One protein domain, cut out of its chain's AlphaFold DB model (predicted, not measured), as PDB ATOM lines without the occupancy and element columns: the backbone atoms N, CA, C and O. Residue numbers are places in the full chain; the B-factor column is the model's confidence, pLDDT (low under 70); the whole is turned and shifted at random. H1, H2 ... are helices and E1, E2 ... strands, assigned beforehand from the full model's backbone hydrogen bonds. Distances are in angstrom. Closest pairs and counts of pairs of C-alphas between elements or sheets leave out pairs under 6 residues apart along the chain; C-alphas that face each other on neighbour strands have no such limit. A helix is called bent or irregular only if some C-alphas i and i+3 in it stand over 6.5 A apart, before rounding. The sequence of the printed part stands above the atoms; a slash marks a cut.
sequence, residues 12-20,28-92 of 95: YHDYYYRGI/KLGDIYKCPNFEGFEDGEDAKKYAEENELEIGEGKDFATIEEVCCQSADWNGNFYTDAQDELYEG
ATOM      1  N   TYR A  12      57.504 -36.310 -37.349       96.75
ATOM      2  CA  TYR A  12      57.224 -35.091 -36.591       96.75
ATOM      3  C   TYR A  12      56.334 -34.148 -37.414       96.75
ATOM      4  O   TYR A  12      56.664 -33.815 -38.554       96.75
ATOM      5  N   HIS A  13      55.233 -33.691 -36.820       96.06
ATOM      6  CA  HIS A  13      54.260 -32.818 -37.469       96.06
ATOM      7  C   HIS A  13      54.263 -31.405 -36.879       96.06
ATOM      8  O   HIS A  13      54.433 -30.433 -37.614       96.06
ATOM      9  N   ASP A  14      54.085 -31.286 -35.562       96.12
ATOM     10  CA  ASP A  14      54.031 -30.002 -34.854       96.12
ATOM     11  C   ASP A  14      54.309 -30.203 -33.354       96.12
ATOM     12  O   ASP A  14      54.771 -31.258 -32.938       96.12
ATOM     13  N   TYR A  15      54.023 -29.210 -32.521       95.19
ATOM     14  CA  TYR A  15      54.028 -29.303 -31.065       95.19
ATOM     15  C   TYR A  15      52.814 -28.579 -30.484       95.19
ATOM     16  O   TYR A  15      52.202 -27.723 -31.123       95.19
ATOM     17  N   TYR A  16      52.482 -28.872 -29.229       94.69
ATOM     18  CA  TYR A  16      51.444 -28.145 -28.503       94.69
ATOM     19  C   TYR A  16      52.002 -27.504 -27.237       94.69
ATOM     20  O   TYR A  16      53.019 -27.917 -26.669       94.69
ATOM     21  N   TYR A  17      51.357 -26.420 -26.821       94.31
ATOM     22  CA  TYR A  17      51.815 -25.577 -25.730       94.31
ATOM     23  C   TYR A  17      50.635 -24.973 -24.977       94.31
ATOM     24  O   TYR A  17      49.516 -24.891 -25.483       94.31
ATOM     25  N   ARG A  18      50.911 -24.492 -23.769       93.50
ATOM     26  CA  ARG A  18      50.018 -23.613 -23.015       93.50
ATOM     27  C   ARG A  18      50.601 -22.208 -22.907       93.50
ATOM     28  O   ARG A  18      51.812 -22.017 -22.982       93.50
ATOM     29  N   GLY A  19      49.719 -21.235 -22.695       92.44
ATOM     30  CA  GLY A  19      50.085 -19.833 -22.494       92.44
ATOM     31  C   GLY A  19      50.271 -19.038 -23.785       92.44
ATOM     32  O   GLY A  19      49.848 -19.453 -24.861       92.44
ATOM     33  N   ILE A  20      50.861 -17.847 -23.663       92.00
ATOM     34  CA  ILE A  20      51.009 -16.897 -24.775       92.00
ATOM     35  C   ILE A  20      52.440 -16.947 -25.300       92.00
ATOM     36  O   ILE A  20      53.379 -16.638 -24.560       92.00
ATOM     37  N   LYS A  28      55.841 -25.273 -23.714       93.94
ATOM     38  CA  LYS A  28      55.669 -26.435 -24.586       93.94
ATOM     39  C   LYS A  28      55.284 -27.631 -23.717       93.94
ATOM     40  O   LYS A  28      55.964 -27.912 -22.734       93.94
ATOM     41  N   LEU A  29      54.208 -28.306 -24.096       95.12
ATOM     42  CA  LEU A  29      53.671 -29.455 -23.373       95.12
ATOM     43  C   LEU A  29      54.047 -30.786 -24.020       95.12
ATOM     44  O   LEU A  29      54.055 -31.787 -23.317       95.12
ATOM     45  N   GLY A  30      54.383 -30.786 -25.310       95.88
ATOM     46  CA  GLY A  30      54.805 -31.988 -26.010       95.88
ATOM     47  C   GLY A  30      54.840 -31.815 -27.521       95.88
ATOM     48  O   GLY A  30      54.594 -30.716 -28.030       95.88
ATOM     49  N   ASP A  31      55.187 -32.888 -28.223       97.38
ATOM     50  CA  ASP A  31      55.312 -32.935 -29.681       97.38
ATOM     51  C   ASP A  31      54.147 -33.704 -30.302       97.38
ATOM     52  O   ASP A  31      53.578 -34.598 -29.689       97.38
ATOM     53  N   ILE A  32      53.777 -33.343 -31.522       97.38
ATOM     54  CA  ILE A  32      52.722 -33.963 -32.319       97.38
ATOM     55  C   ILE A  32      53.392 -34.658 -33.493       97.38
ATOM     56  O   ILE A  32      54.201 -34.072 -34.215       97.38
ATOM     57  N   TYR A  33      53.010 -35.904 -33.708       97.75
ATOM     58  CA  TYR A  33      53.522 -36.762 -34.754       97.75
ATOM     59  C   TYR A  33      52.394 -37.276 -35.635       97.75
ATOM     60  O   TYR A  33      51.222 -37.271 -35.251       97.75
ATOM     61  N   LYS A  34      52.767 -37.759 -36.815       97.50
ATOM     62  CA  LYS A  34      51.854 -38.352 -37.772       97.50
ATOM     63  C   LYS A  34      52.388 -39.685 -38.278       97.50
ATOM     64  O   LYS A  34      53.555 -39.809 -38.629       97.50
ATOM     65  N   CYS A  35      51.535 -40.700 -38.279       97.44
ATOM     66  CA  CYS A  35      51.844 -41.974 -38.916       97.44
ATOM     67  C   CYS A  35      51.862 -41.770 -40.433       97.44
ATOM     68  O   CYS A  35      50.853 -41.296 -40.944       97.44
ATOM     69  N   PRO A  36      52.926 -42.148 -41.162       96.31
ATOM     70  CA  PRO A  36      52.984 -41.966 -42.615       96.31
ATOM     71  C   PRO A  36      51.968 -42.851 -43.352       96.31
ATOM     72  O   PRO A  36      51.412 -42.454 -44.369       96.31
ATOM     73  N   ASN A  37      51.642 -44.018 -42.787       96.00
ATOM     74  CA  ASN A  37      50.763 -45.004 -43.422       96.00
ATOM     75  C   ASN A  37      49.266 -44.780 -43.128       96.00
ATOM     76  O   ASN A  37      48.442 -45.655 -43.400       96.00
ATOM     77  N   PHE A  38      48.886 -43.652 -42.515       95.81
ATOM     78  CA  PHE A  38      47.489 -43.361 -42.155       95.81
ATOM     79  C   PHE A  38      46.577 -43.120 -43.371       95.81
ATOM     80  O   PHE A  38      45.375 -43.339 -43.274       95.81
ATOM     81  N   GLU A  39      47.141 -42.701 -44.506       94.25
ATOM     82  CA  GLU A  39      46.427 -42.516 -45.782       94.25
ATOM     83  C   GLU A  39      46.640 -43.675 -46.764       94.25
ATOM     84  O   GLU A  39      46.096 -43.655 -47.864       94.25
ATOM     85  N   GLY A  40      47.409 -44.688 -46.367       94.50
ATOM     86  CA  GLY A  40      47.805 -45.804 -47.219       94.50
ATOM     87  C   GLY A  40      49.304 -46.062 -47.140       94.50
ATOM     88  O   GLY A  40      50.065 -45.224 -46.660       94.50
ATOM     89  N   PHE A  41      49.731 -47.235 -47.590       94.06
ATOM     90  CA  PHE A  41      51.147 -47.598 -47.664       94.06
ATOM     91  C   PHE A  41      51.711 -47.234 -49.043       94.06
ATOM     92  O   PHE A  41      51.035 -47.405 -50.057       94.06
ATOM     93  N   GLU A  42      52.958 -46.755 -49.092       88.06
ATOM     94  CA  GLU A  42      53.641 -46.460 -50.364       88.06
ATOM     95  C   GLU A  42      53.914 -47.740 -51.168       88.06
ATOM     96  O   GLU A  42      53.818 -47.747 -52.397       88.06
ATOM     97  N   ASP A  43      54.217 -48.834 -50.466       89.69
ATOM     98  CA  ASP A  43      54.526 -50.127 -51.056       89.69
ATOM     99  C   ASP A  43      53.400 -51.151 -50.837       89.69
ATOM    100  O   ASP A  43      52.882 -51.354 -49.736       89.69
ATOM    101  N   GLY A  44      53.021 -51.830 -51.922       89.19
ATOM    102  CA  GLY A  44      51.947 -52.818 -51.905       89.19
ATOM    103  C   GLY A  44      52.308 -54.135 -51.208       89.19
ATOM    104  O   GLY A  44      51.401 -54.909 -50.906       89.19
ATOM    105  N   GLU A  45      53.587 -54.443 -50.977       91.94
ATOM    106  CA  GLU A  45      54.017 -55.568 -50.135       91.94
ATOM    107  C   GLU A  45      53.885 -55.214 -48.650       91.94
ATOM    108  O   GLU A  45      53.360 -56.031 -47.891       91.94
ATOM    109  N   ASP A  46      54.242 -53.990 -48.249       92.62
ATOM    110  CA  ASP A  46      54.028 -53.501 -46.879       92.62
ATOM    111  C   ASP A  46      52.536 -53.453 -46.522       92.62
ATOM    112  O   ASP A  46      52.137 -53.931 -45.456       92.62
ATOM    113  N   ALA A  47      51.690 -52.984 -47.447       93.56
ATOM    114  CA  ALA A  47      50.234 -53.032 -47.296       93.56
ATOM    115  C   ALA A  47      49.721 -54.466 -47.076       93.56
ATOM    116  O   ALA A  47      48.851 -54.700 -46.235       93.56
ATOM    117  N   LYS A  48      50.255 -55.444 -47.828       93.69
ATOM    118  CA  LYS A  48      49.836 -56.856 -47.725       93.69
ATOM    119  C   LYS A  48      50.239 -57.437 -46.394       93.69
ATOM    120  O   LYS A  48      49.403 -58.033 -45.728       93.69
ATOM    121  N   LYS A  49      51.490 -57.214 -46.000       94.12
ATOM    122  CA  LYS A  49      52.009 -57.684 -44.725       94.12
ATOM    123  C   LYS A  49      51.177 -57.131 -43.572       94.12
ATOM    124  O   LYS A  49      50.760 -57.898 -42.712       94.12
ATOM    125  N   TYR A  50      50.879 -55.833 -43.595       94.75
ATOM    126  CA  TYR A  50      50.023 -55.210 -42.593       94.75
ATOM    127  C   TYR A  50      48.621 -55.835 -42.567       94.75
ATOM    128  O   TYR A  50      48.118 -56.163 -41.494       94.75
ATOM    129  N   ALA A  51      48.004 -56.046 -43.733       93.69
ATOM    130  CA  ALA A  51      46.695 -56.687 -43.826       93.69
ATOM    131  C   ALA A  51      46.698 -58.131 -43.301       93.69
ATOM    132  O   ALA A  51      45.772 -58.520 -42.596       93.69
ATOM    133  N   GLU A  52      47.739 -58.911 -43.592       93.75
ATOM    134  CA  GLU A  52      47.897 -60.279 -43.091       93.75
ATOM    135  C   GLU A  52      48.117 -60.314 -41.571       93.75
ATOM    136  O   GLU A  52      47.498 -61.124 -40.885       93.75
ATOM    137  N   GLU A  53      48.962 -59.428 -41.033       93.50
ATOM    138  CA  GLU A  53      49.251 -59.329 -39.594       93.50
ATOM    139  C   GLU A  53      48.032 -58.884 -38.773       93.50
ATOM    140  O   GLU A  53      47.915 -59.263 -37.608       93.50
ATOM    141  N   ASN A  54      47.123 -58.119 -39.382       92.19
ATOM    142  CA  ASN A  54      45.905 -57.605 -38.750       92.19
ATOM    143  C   ASN A  54      44.630 -58.350 -39.183       92.19
ATOM    144  O   ASN A  54      43.530 -57.901 -38.867       92.19
ATOM    145  N   GLU A  55      44.764 -59.473 -39.896       93.44
ATOM    146  CA  GLU A  55      43.652 -60.323 -40.352       93.44
ATOM    147  C   GLU A  55      42.564 -59.560 -41.152       93.44
ATOM    148  O   GLU A  55      41.377 -59.872 -41.054       93.44
ATOM    149  N   LEU A  56      42.966 -58.566 -41.957       92.69
ATOM    150  CA  LEU A  56      42.061 -57.721 -42.748       92.69
ATOM    151  C   LEU A  56      41.563 -58.451 -44.001       92.69
ATOM    152  O   LEU A  56      42.345 -59.046 -44.749       92.69
ATOM    153  N   GLU A  57      40.264 -58.360 -44.290       92.00
ATOM    154  CA  GLU A  57      39.698 -58.934 -45.506       92.00
ATOM    155  C   GLU A  57      39.760 -57.932 -46.672       92.00
ATOM    156  O   GLU A  57      39.249 -56.814 -46.589       92.00
ATOM    157  N   ILE A  58      40.336 -58.357 -47.803       92.75
ATOM    158  CA  ILE A  58      40.455 -57.534 -49.017       92.75
ATOM    159  C   ILE A  58      39.570 -58.104 -50.129       92.75
ATOM    160  O   ILE A  58      39.695 -59.270 -50.512       92.75
ATOM    161  N   GLY A  59      38.686 -57.272 -50.672       91.00
ATOM    162  CA  GLY A  59      37.798 -57.591 -51.785       91.00
ATOM    163  C   GLY A  59      36.504 -56.777 -51.759       91.00
ATOM    164  O   GLY A  59      36.187 -56.095 -50.788       91.00
ATOM    165  N   GLU A  60      35.715 -56.848 -52.833       90.19
ATOM    166  CA  GLU A  60      34.450 -56.108 -52.923       90.19
ATOM    167  C   GLU A  60      33.500 -56.485 -51.764       90.19
ATOM    168  O   GLU A  60      33.124 -57.650 -51.606       90.19
ATOM    169  N   GLY A  61      33.121 -55.497 -50.945       88.00
ATOM    170  CA  GLY A  61      32.262 -55.690 -49.769       88.00
ATOM    171  C   GLY A  61      32.975 -56.184 -48.503       88.00
ATOM    172  O   GLY A  61      32.299 -56.678 -47.598       88.00
ATOM    173  N   LYS A  62      34.307 -56.088 -48.448       92.25
ATOM    174  CA  LYS A  62      35.151 -56.383 -47.278       92.25
ATOM    175  C   LYS A  62      35.648 -55.101 -46.594       92.25
ATOM    176  O   LYS A  62      35.134 -54.029 -46.904       92.25
ATOM    177  N   ASP A  63      36.605 -55.220 -45.666       87.88
ATOM    178  CA  ASP A  63      37.210 -54.080 -44.958       87.88
ATOM    179  C   ASP A  63      37.817 -53.074 -45.945       87.88
ATOM    180  O   ASP A  63      37.575 -51.875 -45.838       87.88
ATOM    181  N   PHE A  64      38.525 -53.583 -46.959       91.38
ATOM    182  CA  PHE A  64      39.084 -52.797 -48.061       91.38
ATOM    183  C   PHE A  64      38.738 -53.444 -49.404       91.38
ATOM    184  O   PHE A  64      38.760 -54.672 -49.522       91.38
ATOM    185  N   ALA A  65      38.425 -52.655 -50.440       91.25
ATOM    186  CA  ALA A  65      38.089 -53.227 -51.746       91.25
ATOM    187  C   ALA A  65      39.349 -53.640 -52.515       91.25
ATOM    188  O   ALA A  65      39.344 -54.669 -53.200       91.25
ATOM    189  N   THR A  66      40.437 -52.880 -52.373       92.94
ATOM    190  CA  THR A  66      41.753 -53.219 -52.925       92.94
ATOM    191  C   THR A  66      42.865 -53.072 -51.894       92.94
ATOM    192  O   THR A  66      42.725 -52.421 -50.864       92.94
ATOM    193  N   ILE A  67      44.011 -53.683 -52.196       93.00
ATOM    194  CA  ILE A  67      45.208 -53.568 -51.361       93.00
ATOM    195  C   ILE A  67      45.741 -52.129 -51.275       93.00
ATOM    196  O   ILE A  67      46.342 -51.758 -50.278       93.00
ATOM    197  N   GLU A  68      45.507 -51.322 -52.311       91.38
ATOM    198  CA  GLU A  68      45.959 -49.927 -52.398       91.38
ATOM    199  C   GLU A  68      45.169 -49.005 -51.457       91.38
ATOM    200  O   GLU A  68      45.624 -47.911 -51.146       91.38
ATOM    201  N   GLU A  69      43.992 -49.442 -51.001       92.81
ATOM    202  CA  GLU A  69      43.171 -48.713 -50.029       92.81
ATOM    203  C   GLU A  69      43.528 -49.054 -48.579       92.81
ATOM    204  O   GLU A  69      43.074 -48.362 -47.670       92.81
ATOM    205  N   VAL A  70      44.315 -50.113 -48.350       95.12
ATOM    206  CA  VAL A  70      44.712 -50.517 -47.000       95.12
ATOM    207  C   VAL A  70      45.523 -49.395 -46.374       95.12
ATOM    208  O   VAL A  70      46.564 -48.993 -46.893       95.12
ATOM    209  N   CYS A  71      45.061 -48.918 -45.225       95.94
ATOM    210  CA  CYS A  71      45.741 -47.919 -44.422       95.94
ATOM    211  C   CYS A  71      45.942 -48.421 -42.993       95.94
ATOM    212  O   CYS A  71      45.295 -49.358 -42.518       95.94
ATOM    213  N   CYS A  72      46.887 -47.799 -42.299       95.94
ATOM    214  CA  CYS A  72      47.132 -48.070 -40.895       95.94
ATOM    215  C   CYS A  72      45.905 -47.692 -40.055       95.94
ATOM    216  O   CYS A  72      45.304 -46.643 -40.282       95.94
ATOM    217  N   GLN A  73      45.611 -48.470 -39.009       95.62
ATOM    218  CA  GLN A  73      44.503 -48.227 -38.077       95.62
ATOM    219  C   GLN A  73      44.539 -46.818 -37.467       95.62
ATOM    220  O   GLN A  73      43.503 -46.260 -37.120       95.62
ATOM    221  N   SER A  74      45.714 -46.181 -37.437       95.31
ATOM    222  CA  SER A  74      45.829 -44.772 -37.064       95.31
ATOM    223  C   SER A  74      44.970 -43.796 -37.871       95.31
ATOM    224  O   SER A  74      44.753 -42.670 -37.427       95.31
ATOM    225  N   ALA A  75      44.453 -44.209 -39.029       94.69
ATOM    226  CA  ALA A  75      43.472 -43.462 -39.805       94.69
ATOM    227  C   ALA A  75      42.236 -43.050 -38.979       94.69
ATOM    228  O   ALA A  75      41.714 -41.956 -39.199       94.69
ATOM    229  N   ASP A  76      41.834 -43.843 -37.977       93.75
ATOM    230  CA  ASP A  76      40.694 -43.558 -37.089       93.75
ATOM    231  C   ASP A  76      40.826 -42.213 -36.350       93.75
ATOM    232  O   ASP A  76      39.830 -41.557 -36.035       93.75
ATOM    233  N   TRP A  77      42.059 -41.759 -36.116       93.12
ATOM    234  CA  TRP A  77      42.385 -40.459 -35.524       93.12
ATOM    235  C   TRP A  77      43.248 -39.598 -36.451       93.12
ATOM    236  O   TRP A  77      44.049 -38.764 -36.010       93.12
ATOM    237  N   ASN A  78      43.052 -39.765 -37.763       94.62
ATOM    238  CA  ASN A  78      43.720 -39.000 -38.813       94.62
ATOM    239  C   ASN A  78      45.258 -39.079 -38.720       94.62
ATOM    240  O   ASN A  78      45.953 -38.098 -38.975       94.62
ATOM    241  N   GLY A  79      45.781 -40.226 -38.284       96.00
ATOM    242  CA  GLY A  79      47.208 -40.516 -38.164       96.00
ATOM    243  C   GLY A  79      47.919 -39.826 -37.003       96.00
ATOM    244  O   GLY A  79      49.128 -39.990 -36.889       96.00
ATOM    245  N   ASN A  80      47.221 -39.048 -36.174       97.19
ATOM    246  CA  ASN A  80      47.850 -38.209 -35.154       97.19
ATOM    247  C   ASN A  80      48.303 -38.990 -33.917       97.19
ATOM    248  O   ASN A  80      47.592 -39.837 -33.383       97.19
ATOM    249  N   PHE A  81      49.472 -38.633 -33.418       97.56
ATOM    250  CA  PHE A  81      49.960 -39.039 -32.112       97.56
ATOM    251  C   PHE A  81      50.568 -37.821 -31.437       97.56
ATOM    252  O   PHE A  81      50.969 -36.873 -32.113       97.56
ATOM    253  N   TYR A  82      50.680 -37.830 -30.118       97.00
ATOM    254  CA  TYR A  82      51.410 -36.781 -29.418       97.00
ATOM    255  C   TYR A  82      52.149 -37.326 -28.208       97.00
ATOM    256  O   TYR A  82      51.732 -38.320 -27.622       97.00
ATOM    257  N   THR A  83      53.249 -36.680 -27.843       97.25
ATOM    258  CA  THR A  83      53.921 -36.925 -26.570       97.25
ATOM    259  C   THR A  83      53.506 -35.920 -25.526       97.25
ATOM    260  O   THR A  83      53.167 -34.797 -25.871       97.25
ATOM    261  N   ASP A  84      53.561 -36.287 -24.251       95.00
ATOM    262  CA  ASP A  84      53.513 -35.313 -23.162       95.00
ATOM    263  C   ASP A  84      54.915 -34.816 -22.759       95.00
ATOM    264  O   ASP A  84      55.933 -35.136 -23.376       95.00
ATOM    265  N   ALA A  85      54.979 -34.025 -21.685       91.25
ATOM    266  CA  ALA A  85      56.223 -33.463 -21.166       91.25
ATOM    267  C   ALA A  85      57.186 -34.519 -20.584       91.25
ATOM    268  O   ALA A  85      58.306 -34.176 -20.201       91.25
ATOM    269  N   GLN A  86      56.747 -35.774 -20.466       94.06
ATOM    270  CA  GLN A  86      57.540 -36.921 -20.033       94.06
ATOM    271  C   GLN A  86      57.959 -37.816 -21.213       94.06
ATOM    272  O   GLN A  86      58.527 -38.880 -20.970       94.06
ATOM    273  N   ASP A  87      57.714 -37.382 -22.458       91.75
ATOM    274  CA  ASP A  87      57.936 -38.144 -23.693       91.75
ATOM    275  C   ASP A  87      57.089 -39.435 -23.784       91.75
ATOM    276  O   ASP A  87      57.430 -40.358 -24.527       91.75
ATOM    277  N   GLU A  88      55.964 -39.521 -23.060       95.62
ATOM    278  CA  GLU A  88      55.023 -40.641 -23.201       95.62
ATOM    279  C   GLU A  88      54.130 -40.430 -24.426       95.62
ATOM    280  O   GLU A  88      53.557 -39.356 -24.586       95.62
ATOM    281  N   LEU A  89      54.018 -41.441 -25.294       95.81
ATOM    282  CA  LEU A  89      53.264 -41.373 -26.548       95.81
ATOM    283  C   LEU A  89      51.782 -41.714 -26.336       95.81
ATOM    284  O   LEU A  89      51.448 -42.764 -25.787       95.81
ATOM    285  N   TYR A  90      50.907 -40.869 -26.869       95.81
ATOM    286  CA  TYR A  90      49.456 -41.013 -26.841       95.81
ATOM    287  C   TYR A  90      48.867 -40.981 -28.251       95.81
ATOM    288  O   TYR A  90      49.401 -40.353 -29.168       95.81
ATOM    289  N   GLU A  91      47.729 -41.651 -28.404       95.38
ATOM    290  CA  GLU A  91      46.945 -41.678 -29.636       95.38
ATOM    291  C   GLU A  91      46.061 -40.440 -29.771       95.38
ATOM    292  O   GLU A  91      45.435 -39.981 -28.811       95.38
ATOM    293  N   GLY A  92      45.960 -39.933 -30.997       93.94
ATOM    294  CA  GLY A  92      45.100 -38.815 -31.346       93.94
ATOM    295  C   GLY A  92      45.809 -37.468 -31.317       93.94
ATOM    296  O   GLY A  92      47.015 -37.362 -31.520       93.94
TER     297      GLY A  92
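What this domain is: This is residues 12 to 20 and 28 to 92 of the 95 residues of an uncharacterized protein of Bacillus sp. B3-WWTP-C-10-D-3 (UniProt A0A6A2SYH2). The domain is a long, loose rod with a small twisted sheet of four strands at one end, two short helices, H1 and H3, touching each other near the middle, and helix H2 with the far part of a long loop, residues 54 to 72, at the other end. Two stretches of the chain link the ends: one goes out from E2 through H1 to H2, and the loop and H3 lead back to E3. The printed part has 74 residues, with three named helices and four named strands in the order E1, E2, H1, H2, H3, E3, E4; the sheet's order is E1, E2, E3, E4, all antiparallel, and the class is mixed, helices and strands. The radius of gyration of the C-alphas is 15.5 A, and the C-alphas span 51 by 19 by 18 A.

Where its parts are: E1, residues 12 to 18, begins at C-alpha 12 at (57.224, -35.091, -36.591) and is 19.2 A long. E2, residues 28 to 34, is 18.2 A long. H1, residues 36 to 39, is irregular, with C-alphas 36 and 39 7.3 A apart. H2, residues 44 to 53, is 14.2 A long and begins at C-alpha 44 at (51.947, -52.818, -51.905). H3, residues 73 to 77, is 8.4 A long, neither bent nor irregular, but only just: C-alphas 73 and 76 are 6.1 A apart. E3, residues 80 to 83, is 10.6 A long, and E4, residues 89 to 91, 7.0 A, ending at C-alpha 91 at (46.945, -41.678, -29.636).

How they stand to each other: The sheet is only just strongly twisted, its C-alphas lying up to 4.2 A off their best plane. Edge strand E1 is antiparallel to E2 at 153 degrees, with N 32 and O 14 2.7 A apart. E2 is antiparallel to E3 at 146 degrees, with N 33 and O 81 2.8 A apart. E3 and edge strand E4 form a hairpin at 150 degrees, with N 90 and O 82 2.8 A apart. H3 only grazes the sheet, with its residues 74 to 77. H1 is not on the sheet but touches H3, the closest C-alphas being those of Phe 38 and Ala 75, 4.7 A apart. H2 is apart from each of the other named elements. In H2 every O i to N i+4 pair is within hydrogen-bond range; in H3 0 of 1 is, beside 2 of 2 O i to N i+3 pairs, and H1 is too short for an O i to N i+4 pair.

The domain as a whole: The two C-alphas farthest apart are those of Ile 20 and Glu 60, 51.0 A. Residues 21 to 27, in the link from E1 to E2, are not printed, and C-alphas 20 and 28 are 10.6 A apart across the cut. Of the links printed whole, H2 to H3 is long, with 19 residues, and the others are tight. The mean pLDDT of the printed part is 94.0, and no printed residue is under 70.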